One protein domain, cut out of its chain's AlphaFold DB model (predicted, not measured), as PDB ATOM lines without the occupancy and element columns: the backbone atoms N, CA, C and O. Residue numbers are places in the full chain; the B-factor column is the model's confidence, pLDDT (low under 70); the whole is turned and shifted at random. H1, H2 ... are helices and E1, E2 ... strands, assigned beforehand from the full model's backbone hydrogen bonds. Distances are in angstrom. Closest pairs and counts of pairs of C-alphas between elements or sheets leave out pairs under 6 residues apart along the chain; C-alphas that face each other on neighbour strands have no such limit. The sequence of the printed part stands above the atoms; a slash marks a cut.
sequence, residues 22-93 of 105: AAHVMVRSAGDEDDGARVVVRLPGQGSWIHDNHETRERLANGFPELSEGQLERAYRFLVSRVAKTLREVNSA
ATOM      1  N   ALA A  22      11.939 129.645  74.042       86.06
ATOM      2  CA  ALA A  22      12.606 129.208  75.261       86.06
ATOM      3  C   ALA A  22      11.846 128.081  75.985       86.06
ATOM      4  O   ALA A  22      12.346 127.543  76.975       86.06
ATOM      5  N   ALA A  23      10.654 127.693  75.513       86.62
ATOM      6  CA  ALA A  23       9.888 126.630  76.142       86.62
ATOM      7  C   ALA A  23      10.616 125.284  76.026       86.62
ATOM      8  O   ALA A  23      11.063 124.855  74.950       86.62
ATOM      9  N   HIS A  24      10.696 124.599  77.161       86.88
ATOM     10  CA  HIS A  24      11.253 123.263  77.273       86.88
ATOM     11  C   HIS A  24      10.130 122.239  77.134       86.88
ATOM     12  O   HIS A  24       9.202 122.211  77.941       86.88
ATOM     13  N   VAL A  25      10.236 121.379  76.123       88.44
ATOM     14  CA  VAL A  25       9.320 120.257  75.909       88.44
ATOM     15  C   VAL A  25      10.030 118.981  76.335       88.44
ATOM     16  O   VAL A  25      11.109 118.667  75.836       88.44
ATOM     17  N   MET A  26       9.436 118.252  77.273       85.69
ATOM     18  CA  MET A  26       9.957 116.993  77.790       85.69
ATOM     19  C   MET A  26       8.922 115.901  77.571       85.69
ATOM     20  O   MET A  26       7.788 116.013  78.023       85.69
ATOM     21  N   VAL A  27       9.315 114.826  76.898       83.25
ATOM     22  CA  VAL A  27       8.466 113.643  76.748       83.25
ATOM     23  C   VAL A  27       8.742 112.741  77.943       83.25
ATOM     24  O   VAL A  27       9.864 112.263  78.106       83.25
ATOM     25  N   ARG A  28       7.746 112.539  78.808       77.94
ATOM     26  CA  ARG A  28       7.824 111.523  79.854       77.94
ATOM     27  C   ARG A  28       7.233 110.233  79.314       77.94
ATOM     28  O   ARG A  28       6.037 110.153  79.040       77.94
ATOM     29  N   SER A  29       8.098 109.239  79.150       63.31
ATOM     30  CA  SER A  29       7.682 107.866  78.898       63.31
ATOM     31  C   SER A  29       6.792 107.404  80.049       63.31
ATOM     32  O   SER A  29       7.111 107.674  81.208       63.31
ATOM     33  N   ALA A  30       5.689 106.735  79.718       60.75
ATOM     34  CA  ALA A  30       4.884 106.010  80.688       60.75
ATOM     35  C   ALA A  30       5.808 105.016  81.404       60.75
ATOM     36  O   ALA A  30       6.343 104.108  80.769       60.75
ATOM     37  N   GLY A  31       6.104 105.255  82.677       49.69
ATOM     38  CA  GLY A  31       6.766 104.253  83.501       49.69
ATOM     39  C   GLY A  31       5.686 103.314  84.003       49.69
ATOM     40  O   GLY A  31       4.854 103.793  84.757       49.69
ATOM     41  N   ASP A  32       5.703 102.063  83.533       50.97
ATOM     42  CA  ASP A  32       4.967 100.851  83.961       50.97
ATOM     43  C   ASP A  32       3.459 100.909  84.303       50.97
ATOM     44  O   ASP A  32       2.825  99.863  84.406       50.97
ATOM     45  N   GLU A  33       2.836 102.074  84.411       51.44
ATOM     46  CA  GLU A  33       1.431 102.256  84.756       51.44
ATOM     47  C   GLU A  33       0.744 102.956  83.588       51.44
ATOM     48  O   GLU A  33       0.966 104.147  83.409       51.44
ATOM     49  N   ASP A  34       0.017 102.164  82.782       52.41
ATOM     50  CA  ASP A  34      -1.135 102.374  81.866       52.41
ATOM     51  C   ASP A  34      -1.519 103.771  81.316       52.41
ATOM     52  O   ASP A  34      -2.562 103.951  80.692       52.41
ATOM     53  N   ASP A  35      -0.689 104.783  81.487       54.50
ATOM     54  CA  ASP A  35      -0.982 106.175  81.218       54.50
ATOM     55  C   ASP A  35       0.039 106.645  80.188       54.50
ATOM     56  O   ASP A  35       1.209 106.871  80.497       54.50
ATOM     57  N   GLY A  36      -0.390 106.645  78.922       61.38
ATOM     58  CA  GLY A  36       0.461 106.807  77.741       61.38
ATOM     59  C   GLY A  36       1.440 107.986  77.805       61.38
ATOM     60  O   GLY A  36       1.327 108.881  78.631       61.38
ATOM     61  N   ALA A  37       2.428 107.999  76.902       65.88
ATOM     62  CA  ALA A  37       3.494 109.005  76.883       65.88
ATOM     63  C   ALA A  37       2.961 110.443  77.072       65.88
ATOM     64  O   ALA A  37       2.280 110.989  76.202       65.88
ATOM     65  N   ARG A  38       3.299 111.065  78.207       80.25
ATOM     66  CA  ARG A  38       2.838 112.409  78.568       80.25
ATOM     67  C   ARG A  38       3.874 113.434  78.130       80.25
ATOM     68  O   ARG A  38       5.046 113.357  78.505       80.25
ATOM     69  N   VAL A  39       3.449 114.432  77.365       84.94
ATOM     70  CA  VAL A  39       4.312 115.567  77.021       84.94
ATOM     71  C   VAL A  39       4.182 116.619  78.108       84.94
ATOM     72  O   VAL A  39       3.094 117.117  78.363       84.94
ATOM     73  N   VAL A  40       5.289 116.980  78.743       88.19
ATOM     74  CA  VAL A  40       5.363 118.080  79.705       88.19
ATOM     75  C   VAL A  40       5.951 119.295  79.003       88.19
ATOM     76  O   VAL A  40       7.054 119.235  78.457       88.19
ATOM     77  N   VAL A  41       5.228 120.407  79.034       87.88
ATOM     78  CA  VAL A  41       5.687 121.700  78.525       87.88
ATOM     79  C   VAL A  41       6.035 122.578  79.714       87.88
ATOM     80  O   VAL A  41       5.255 122.703  80.654       87.88
ATOM     81  N   ARG A  42       7.219 123.185  79.681       89.31
ATOM     82  CA  ARG A  42       7.659 124.184  80.651       89.31
ATOM     83  C   ARG A  42       7.930 125.495  79.941       89.31
ATOM     84  O   ARG A  42       8.799 125.555  79.071       89.31
ATOM     85  N   LEU A  43       7.227 126.539  80.358       87.00
ATOM     86  CA  LEU A  43       7.362 127.881  79.807       87.00
ATOM     87  C   LEU A  43       7.941 128.808  80.891       87.00
ATOM     88  O   LEU A  43       7.497 128.763  82.047       87.00
ATOM     89  N   PRO A  44       8.980 129.601  80.574       82.00
ATOM     90  CA  PRO A  44       9.608 130.485  81.549       82.00
ATOM     91  C   PRO A  44       8.588 131.487  82.106       82.00
ATOM     92  O   PRO A  44       7.887 132.152  81.357       82.00
ATOM     93  N   GLY A  45       8.480 131.567  83.432       81.00
ATOM     94  CA  GLY A  45       7.521 132.450  84.110       81.00
ATOM     95  C   GLY A  45       6.114 131.874  84.323       81.00
ATOM     96  O   GLY A  45       5.394 132.398  85.162       81.00
ATOM     97  N   GLN A  46       5.734 130.772  83.660       80.31
ATOM     98  CA  GLN A  46       4.406 130.137  83.818       80.31
ATOM     99  C   GLN A  46       4.452 128.739  84.455       80.31
ATOM    100  O   GLN A  46       3.416 128.176  84.812       80.31
ATOM    101  N   GLY A  47       5.651 128.179  84.630       85.44
ATOM    102  CA  GLY A  47       5.844 126.861  85.228       85.44
ATOM    103  C   GLY A  47       5.768 125.734  84.201       85.44
ATOM    104  O   GLY A  47       6.078 125.928  83.025       85.44
ATOM    105  N   SER A  48       5.423 124.536  84.672       87.56
ATOM    106  CA  SER A  48       5.358 123.320  83.860       87.56
ATOM    107  C   SER A  48       3.962 122.717  83.943       87.56
ATOM    108  O   SER A  48       3.394 122.664  85.031       87.56
ATOM    109  N   TRP A  49       3.440 122.217  82.831       87.31
ATOM    110  CA  TRP A  49       2.156 121.519  82.777       87.31
ATOM    111  C   TRP A  49       2.212 120.360  81.782       87.31
ATOM    112  O   TRP A  49       3.136 120.254  80.971       87.31
ATOM    113  N   ILE A  50       1.231 119.465  81.865       87.38
ATOM    114  CA  ILE A  50       1.056 118.398  80.879       87.38
ATOM    115  C   ILE A  50       0.359 119.011  79.667       87.38
ATOM    116  O   ILE A  50      -0.680 119.651  79.803       87.38
ATOM    117  N   HIS A  51       0.947 118.843  78.488       85.75
ATOM    118  CA  HIS A  51       0.382 119.325  77.242       85.75
ATOM    119  C   HIS A  51      -0.926 118.597  76.943       85.75
ATOM    120  O   HIS A  51      -0.931 117.439  76.528       85.75
ATOM    121  N   ASP A  52      -2.014 119.326  77.131       87.06
ATOM    122  CA  ASP A  52      -3.353 119.000  76.665       87.06
ATOM    123  C   ASP A  52      -3.896 120.177  75.838       87.06
ATOM    124  O   ASP A  52      -3.476 121.322  76.034       87.06
ATOM    125  N   ASN A  53      -4.804 119.911  74.895       83.56
ATOM    126  CA  ASN A  53      -5.359 120.942  74.014       83.56
ATOM    127  C   ASN A  53      -6.064 122.061  74.805       83.56
ATOM    128  O   ASN A  53      -5.933 123.233  74.449       83.56
ATOM    129  N   HIS A  54      -6.805 121.711  75.860       86.38
ATOM    130  CA  HIS A  54      -7.542 122.656  76.695       86.38
ATOM    131  C   HIS A  54      -6.595 123.391  77.645       86.38
ATOM    132  O   HIS A  54      -6.463 124.611  77.555       86.38
ATOM    133  N   GLU A  55      -5.846 122.644  78.463       86.69
ATOM    134  CA  GLU A  55      -4.929 123.216  79.462       86.69
ATOM    135  C   GLU A  55      -3.889 124.134  78.801       86.69
ATOM    136  O   GLU A  55      -3.591 125.219  79.289       86.69
ATOM    137  N   THR A  56      -3.359 123.755  77.635       87.44
ATOM    138  CA  THR A  56      -2.364 124.579  76.933       87.44
ATOM    139  C   THR A  56      -2.942 125.919  76.481       87.44
ATOM    140  O   THR A  56      -2.258 126.941  76.571       87.44
ATOM    141  N   ARG A  57      -4.190 125.941  76.004       87.88
ATOM    142  CA  ARG A  57      -4.858 127.186  75.601       87.88
ATOM    143  C   ARG A  57      -5.142 128.073  76.804       87.88
ATOM    144  O   ARG A  57      -4.859 129.265  76.740       87.88
ATOM    145  N   GLU A  58      -5.618 127.495  77.902       89.75
ATOM    146  CA  GLU A  58      -5.852 128.230  79.147       89.75
ATOM    147  C   GLU A  58      -4.559 128.810  79.720       89.75
ATOM    148  O   GLU A  58      -4.536 129.962  80.146       89.75
ATOM    149  N   ARG A  59      -3.454 128.058  79.695       88.88
ATOM    150  CA  ARG A  59      -2.141 128.539  80.154       88.88
ATOM    151  C   ARG A  59      -1.646 129.718  79.329       88.88
ATOM    152  O   ARG A  59      -1.213 130.717  79.900       88.88
ATOM    153  N   LEU A  60      -1.756 129.623  78.004       86.62
ATOM    154  CA  LEU A  60      -1.380 130.711  77.107       86.62
ATOM    155  C   LEU A  60      -2.264 131.946  77.319       86.62
ATOM    156  O   LEU A  60      -1.734 133.050  77.383       86.62
ATOM    157  N   ALA A  61      -3.579 131.772  77.476       88.69
ATOM    158  CA  ALA A  61      -4.506 132.881  77.704       88.69
ATOM    159  C   ALA A  61      -4.273 133.562  79.061       88.69
ATOM    160  O   ALA A  61      -4.221 134.786  79.138       88.69
ATOM    161  N   ASN A  62      -4.070 132.778  80.123       88.44
ATOM    162  CA  ASN A  62      -3.837 133.302  81.469       88.44
ATOM    163  C   ASN A  62      -2.486 134.000  81.608       88.44
ATOM    164  O   ASN A  62      -2.366 134.987  82.327       88.44
ATOM    165  N   GLY A  63      -1.450 133.467  80.965       84.69
ATOM    166  CA  GLY A  63      -0.112 134.012  81.106       84.69
ATOM    167  C   GLY A  63       0.251 135.080  80.073       84.69
ATOM    168  O   GLY A  63       1.253 135.763  80.264       84.69
ATOM    169  N   PHE A  64      -0.563 135.253  79.027       85.06
ATOM    170  CA  PHE A  64      -0.462 136.351  78.065       85.06
ATOM    171  C   PHE A  64      -1.844 136.986  77.804       85.06
ATOM    172  O   PHE A  64      -2.358 136.918  76.684       85.06
ATOM    173  N   PRO A  65      -2.465 137.620  78.819       83.19
ATOM    174  CA  PRO A  65      -3.817 138.180  78.707       83.19
ATOM    175  C   PRO A  65      -3.907 139.374  77.743       83.19
ATOM    176  O   PRO A  65      -4.995 139.782  77.350       83.19
ATOM    177  N   GLU A  66      -2.765 139.943  77.359       83.12
ATOM    178  CA  GLU A  66      -2.647 141.022  76.376       83.12
ATOM    179  C   GLU A  66      -2.790 140.549  74.917       83.12
ATOM    180  O   GLU A  66      -2.850 141.372  74.002       83.12
ATOM    181  N   LEU A  67      -2.838 139.234  74.681       82.44
ATOM    182  CA  LEU A  67      -2.980 138.668  73.347       82.44
ATOM    183  C   LEU A  67      -4.433 138.675  72.877       82.44
ATOM    184  O   LEU A  67      -5.348 138.253  73.580       82.44
ATOM    185  N   SER A  68      -4.625 139.056  71.616       85.06
ATOM    186  CA  SER A  68      -5.890 138.810  70.919       85.06
ATOM    187  C   SER A  68      -6.105 137.311  70.666       85.06
ATOM    188  O   SER A  68      -5.147 136.542  70.555       85.06
ATOM    189  N   GLU A  69      -7.358 136.889  70.479       84.62
ATOM    190  CA  GLU A  69      -7.709 135.489  70.183       84.62
ATOM    191  C   GLU A  69      -6.938 134.920  68.974       84.62
ATOM    192  O   GLU A  69      -6.459 133.786  69.004       84.62
ATOM    193  N   GLY A  70      -6.734 135.729  67.926       84.94
ATOM    194  CA  GLY A  70      -5.958 135.326  66.749       84.94
ATOM    195  C   GLY A  70      -4.470 135.106  67.043       84.94
ATOM    196  O   GLY A  70      -3.844 134.210  66.468       84.94
ATOM    197  N   GLN A  71      -3.895 135.884  67.963       84.00
ATOM    198  CA  GLN A  71      -2.515 135.693  68.411       84.00
ATOM    199  C   GLN A  71      -2.392 134.488  69.347       84.00
ATOM    200  O   GLN A  71      -1.419 133.744  69.233       84.00
ATOM    201  N   LEU A  72      -3.389 134.243  70.200       88.06
ATOM    202  CA  LEU A  72      -3.467 133.054  71.051       88.06
ATOM    203  C   LEU A  72      -3.501 131.762  70.234       88.06
ATOM    204  O   LEU A  72      -2.713 130.849  70.487       88.06
ATOM    205  N   GLU A  73      -4.343 131.697  69.203       88.25
ATOM    206  CA  GLU A  73      -4.400 130.529  68.319       88.25
ATOM    207  C   GLU A  73      -3.068 130.324  67.580       88.25
ATOM    208  O   GLU A  73      -2.606 129.196  67.394       88.25
ATOM    209  N   ARG A  74      -2.377 131.407  67.203       86.44
ATOM    210  CA  ARG A  74      -1.052 131.303  66.584       86.44
ATOM    211  C   ARG A  74       0.016 130.823  67.569       86.44
ATOM    212  O   ARG A  74       0.810 129.960  67.193       86.44
ATOM    213  N   ALA A  75       0.021 131.337  68.802       87.62
ATOM    214  CA  ALA A  75       0.900 130.874  69.881       87.62
ATOM    215  C   ALA A  75       0.708 129.374  70.118       87.62
ATOM    216  O   ALA A  75       1.671 128.606  70.140       87.62
ATOM    217  N   TYR A  76      -0.554 128.959  70.206       90.00
ATOM    218  CA  TYR A  76      -0.947 127.572  70.374       90.00
ATOM    219  C   TYR A  76      -0.418 126.691  69.235       90.00
ATOM    220  O   TYR A  76       0.293 125.718  69.486       90.00
ATOM    221  N   ARG A  77      -0.666 127.061  67.972       89.94
ATOM    222  CA  ARG A  77      -0.167 126.313  66.803       89.94
ATOM    223  C   ARG A  77       1.356 126.228  66.766       89.94
ATOM    224  O   ARG A  77       1.897 125.202  66.347       89.94
ATOM    225  N   PHE A  78       2.055 127.275  67.196       88.38
ATOM    226  CA  PHE A  78       3.516 127.283  67.257       88.38
ATOM    227  C   PHE A  78       4.032 126.310  68.323       88.38
ATOM    228  O   PHE A  78       4.922 125.500  68.049       88.38
ATOM    229  N   LEU A  79       3.411 126.311  69.503       87.62
ATOM    230  CA  LEU A  79       3.743 125.390  70.583       87.62
ATOM    231  C   LEU A  79       3.445 123.929  70.209       87.62
ATOM    232  O   LEU A  79       4.307 123.074  70.395       87.62
ATOM    233  N   VAL A  80       2.287 123.644  69.607       89.38
ATOM    234  CA  VAL A  80       1.932 122.300  69.105       89.38
ATOM    235  C   VAL A  80       2.943 121.822  68.062       89.38
ATOM    236  O   VAL A  80       3.405 120.683  68.114       89.38
ATOM    237  N   SER A  81       3.343 122.699  67.139       89.12
ATOM    238  CA  SER A  81       4.354 122.375  66.125       89.12
ATOM    239  C   SER A  81       5.706 122.040  66.763       89.12
ATOM    240  O   SER A  81       6.396 121.118  66.322       89.12
ATOM    241  N   ARG A  82       6.075 122.751  67.836       87.38
ATOM    242  CA  ARG A  82       7.286 122.477  68.615       87.38
ATOM    243  C   ARG A  82       7.197 121.148  69.359       87.38
ATOM    244  O   ARG A  82       8.140 120.368  69.287       87.38
ATOM    245  N   VAL A  83       6.062 120.855  69.993       87.44
ATOM    246  CA  VAL A  83       5.800 119.561  70.636       87.44
ATOM    247  C   VAL A  83       5.918 118.418  69.630       87.44
ATOM    248  O   VAL A  83       6.646 117.460  69.881       87.44
ATOM    249  N   ALA A  84       5.279 118.537  68.465       87.12
ATOM    250  CA  ALA A  84       5.351 117.537  67.404       87.12
ATOM    251  C   ALA A  84       6.791 117.327  66.902       87.12
ATOM    252  O   ALA A  84       7.215 116.188  66.690       87.12
ATOM    253  N   LYS A  85       7.569 118.410  66.758       87.06
ATOM    254  CA  LYS A  85       8.990 118.334  66.401       87.06
ATOM    255  C   LYS A  85       9.792 117.582  67.468       87.06
ATOM    256  O   LYS A  85      10.480 116.626  67.123       87.06
ATOM    257  N   THR A  86       9.648 117.942  68.742       85.12
ATOM    258  CA  THR A  86      10.352 117.273  69.847       85.12
ATOM    259  C   THR A  86       9.962 115.801  69.960       85.12
ATOM    260  O   THR A  86      10.833 114.949  70.106       85.12
ATOM    261  N   LEU A  87       8.676 115.469  69.822       83.81
ATOM    262  CA  LEU A  87       8.204 114.082  69.789       83.81
ATOM    263  C   LEU A  87       8.853 113.293  68.650       83.81
ATOM    264  O   LEU A  87       9.274 112.153  68.848       83.81
ATOM    265  N   ARG A  88       8.958 113.889  67.458       83.44
ATOM    266  CA  ARG A  88       9.638 113.265  66.320       83.44
ATOM    267  C   ARG A  88      11.124 113.050  66.597       83.44
ATOM    268  O   ARG A  88      11.636 111.986  66.260       83.44
ATOM    269  N   GLU A  89      11.810 114.022  67.193       83.62
ATOM    270  CA  GLU A  89      13.233 113.924  67.543       83.62
ATOM    271  C   GLU A  89      13.485 112.832  68.591       83.62
ATOM    272  O   GLU A  89      14.354 111.986  68.386       83.62
ATOM    273  N   VAL A  90      12.675 112.780  69.654       77.69
ATOM    274  CA  VAL A  90      12.759 111.746  70.701       77.69
ATOM    275  C   VAL A  90      12.495 110.352  70.126       77.69
ATOM    276  O   VAL A  90      13.286 109.441  70.354       77.69
ATOM    277  N   ASN A  91      11.441 110.181  69.318       72.75
ATOM    278  CA  ASN A  91      11.145 108.891  68.681       72.75
ATOM    279  C   ASN A  91      12.221 108.470  67.667       72.75
ATOM    280  O   ASN A  91      12.562 107.293  67.585       72.75
ATOM    281  N   SER A  92      12.785 109.415  66.909       69.25
ATOM    282  CA  SER A  92      13.856 109.114  65.947       69.25
ATOM    283  C   SER A  92      15.161 108.736  66.649       69.25
ATOM    284  O   SER A  92      15.866 107.848  66.180       69.25
ATOM    285  N   ALA A  93      15.477 109.372  67.781       61.94
ATOM    286  CA  ALA A  93      16.628 109.016  68.608       61.94
ATOM    287  C   ALA A  93      16.460 107.652  69.305       61.94
ATOM    288  O   ALA A  93      17.451 106.970  69.556       61.94
TER     289      ALA A  93
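Overview. This is residues 22 to 93 of the 105 residues of an uncharacterized protein of Pseudomonas sp. JUb52 (UniProt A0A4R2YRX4). Two helices cover one face of a three-stranded sheet, long H2 slanting over E1, H1 over E2 and E3. The printed part has 72 residues, class mixed; E1 - E2 - E3, an antiparallel meander, each strand beside the last, precede H1 and H2. It is only just compact, close to loose, radius of gyration of the C-alphas 13.0 A, spans 41 by 23 by 19 A.

Arrangement. Find hairpin E1, residues 24 to 28, with E2, 38 to 43, N 26 to O 40 2.8 A, and E2 with E3, 47 to 50, N 41 to O 49 2.9 A. H2, 69 to 93, touches H1, 53 to 63, with 72 to 76 alone, closest C-alphas 57 and 76, 6.5 A. In H2 every O i to N i+4 pair is within hydrogen-bond range, in H1 6 of 7.

Along the chain. Find C-alpha 24 at (11.253, 123.263, 77.273), C-alpha 93 at (16.628, 109.016, 68.608); H2 spans 36.0 A.

Size, cuts and confidence. The printed part has no cut; pLDDT is under 70 at 29 to 37 and 92 to 93.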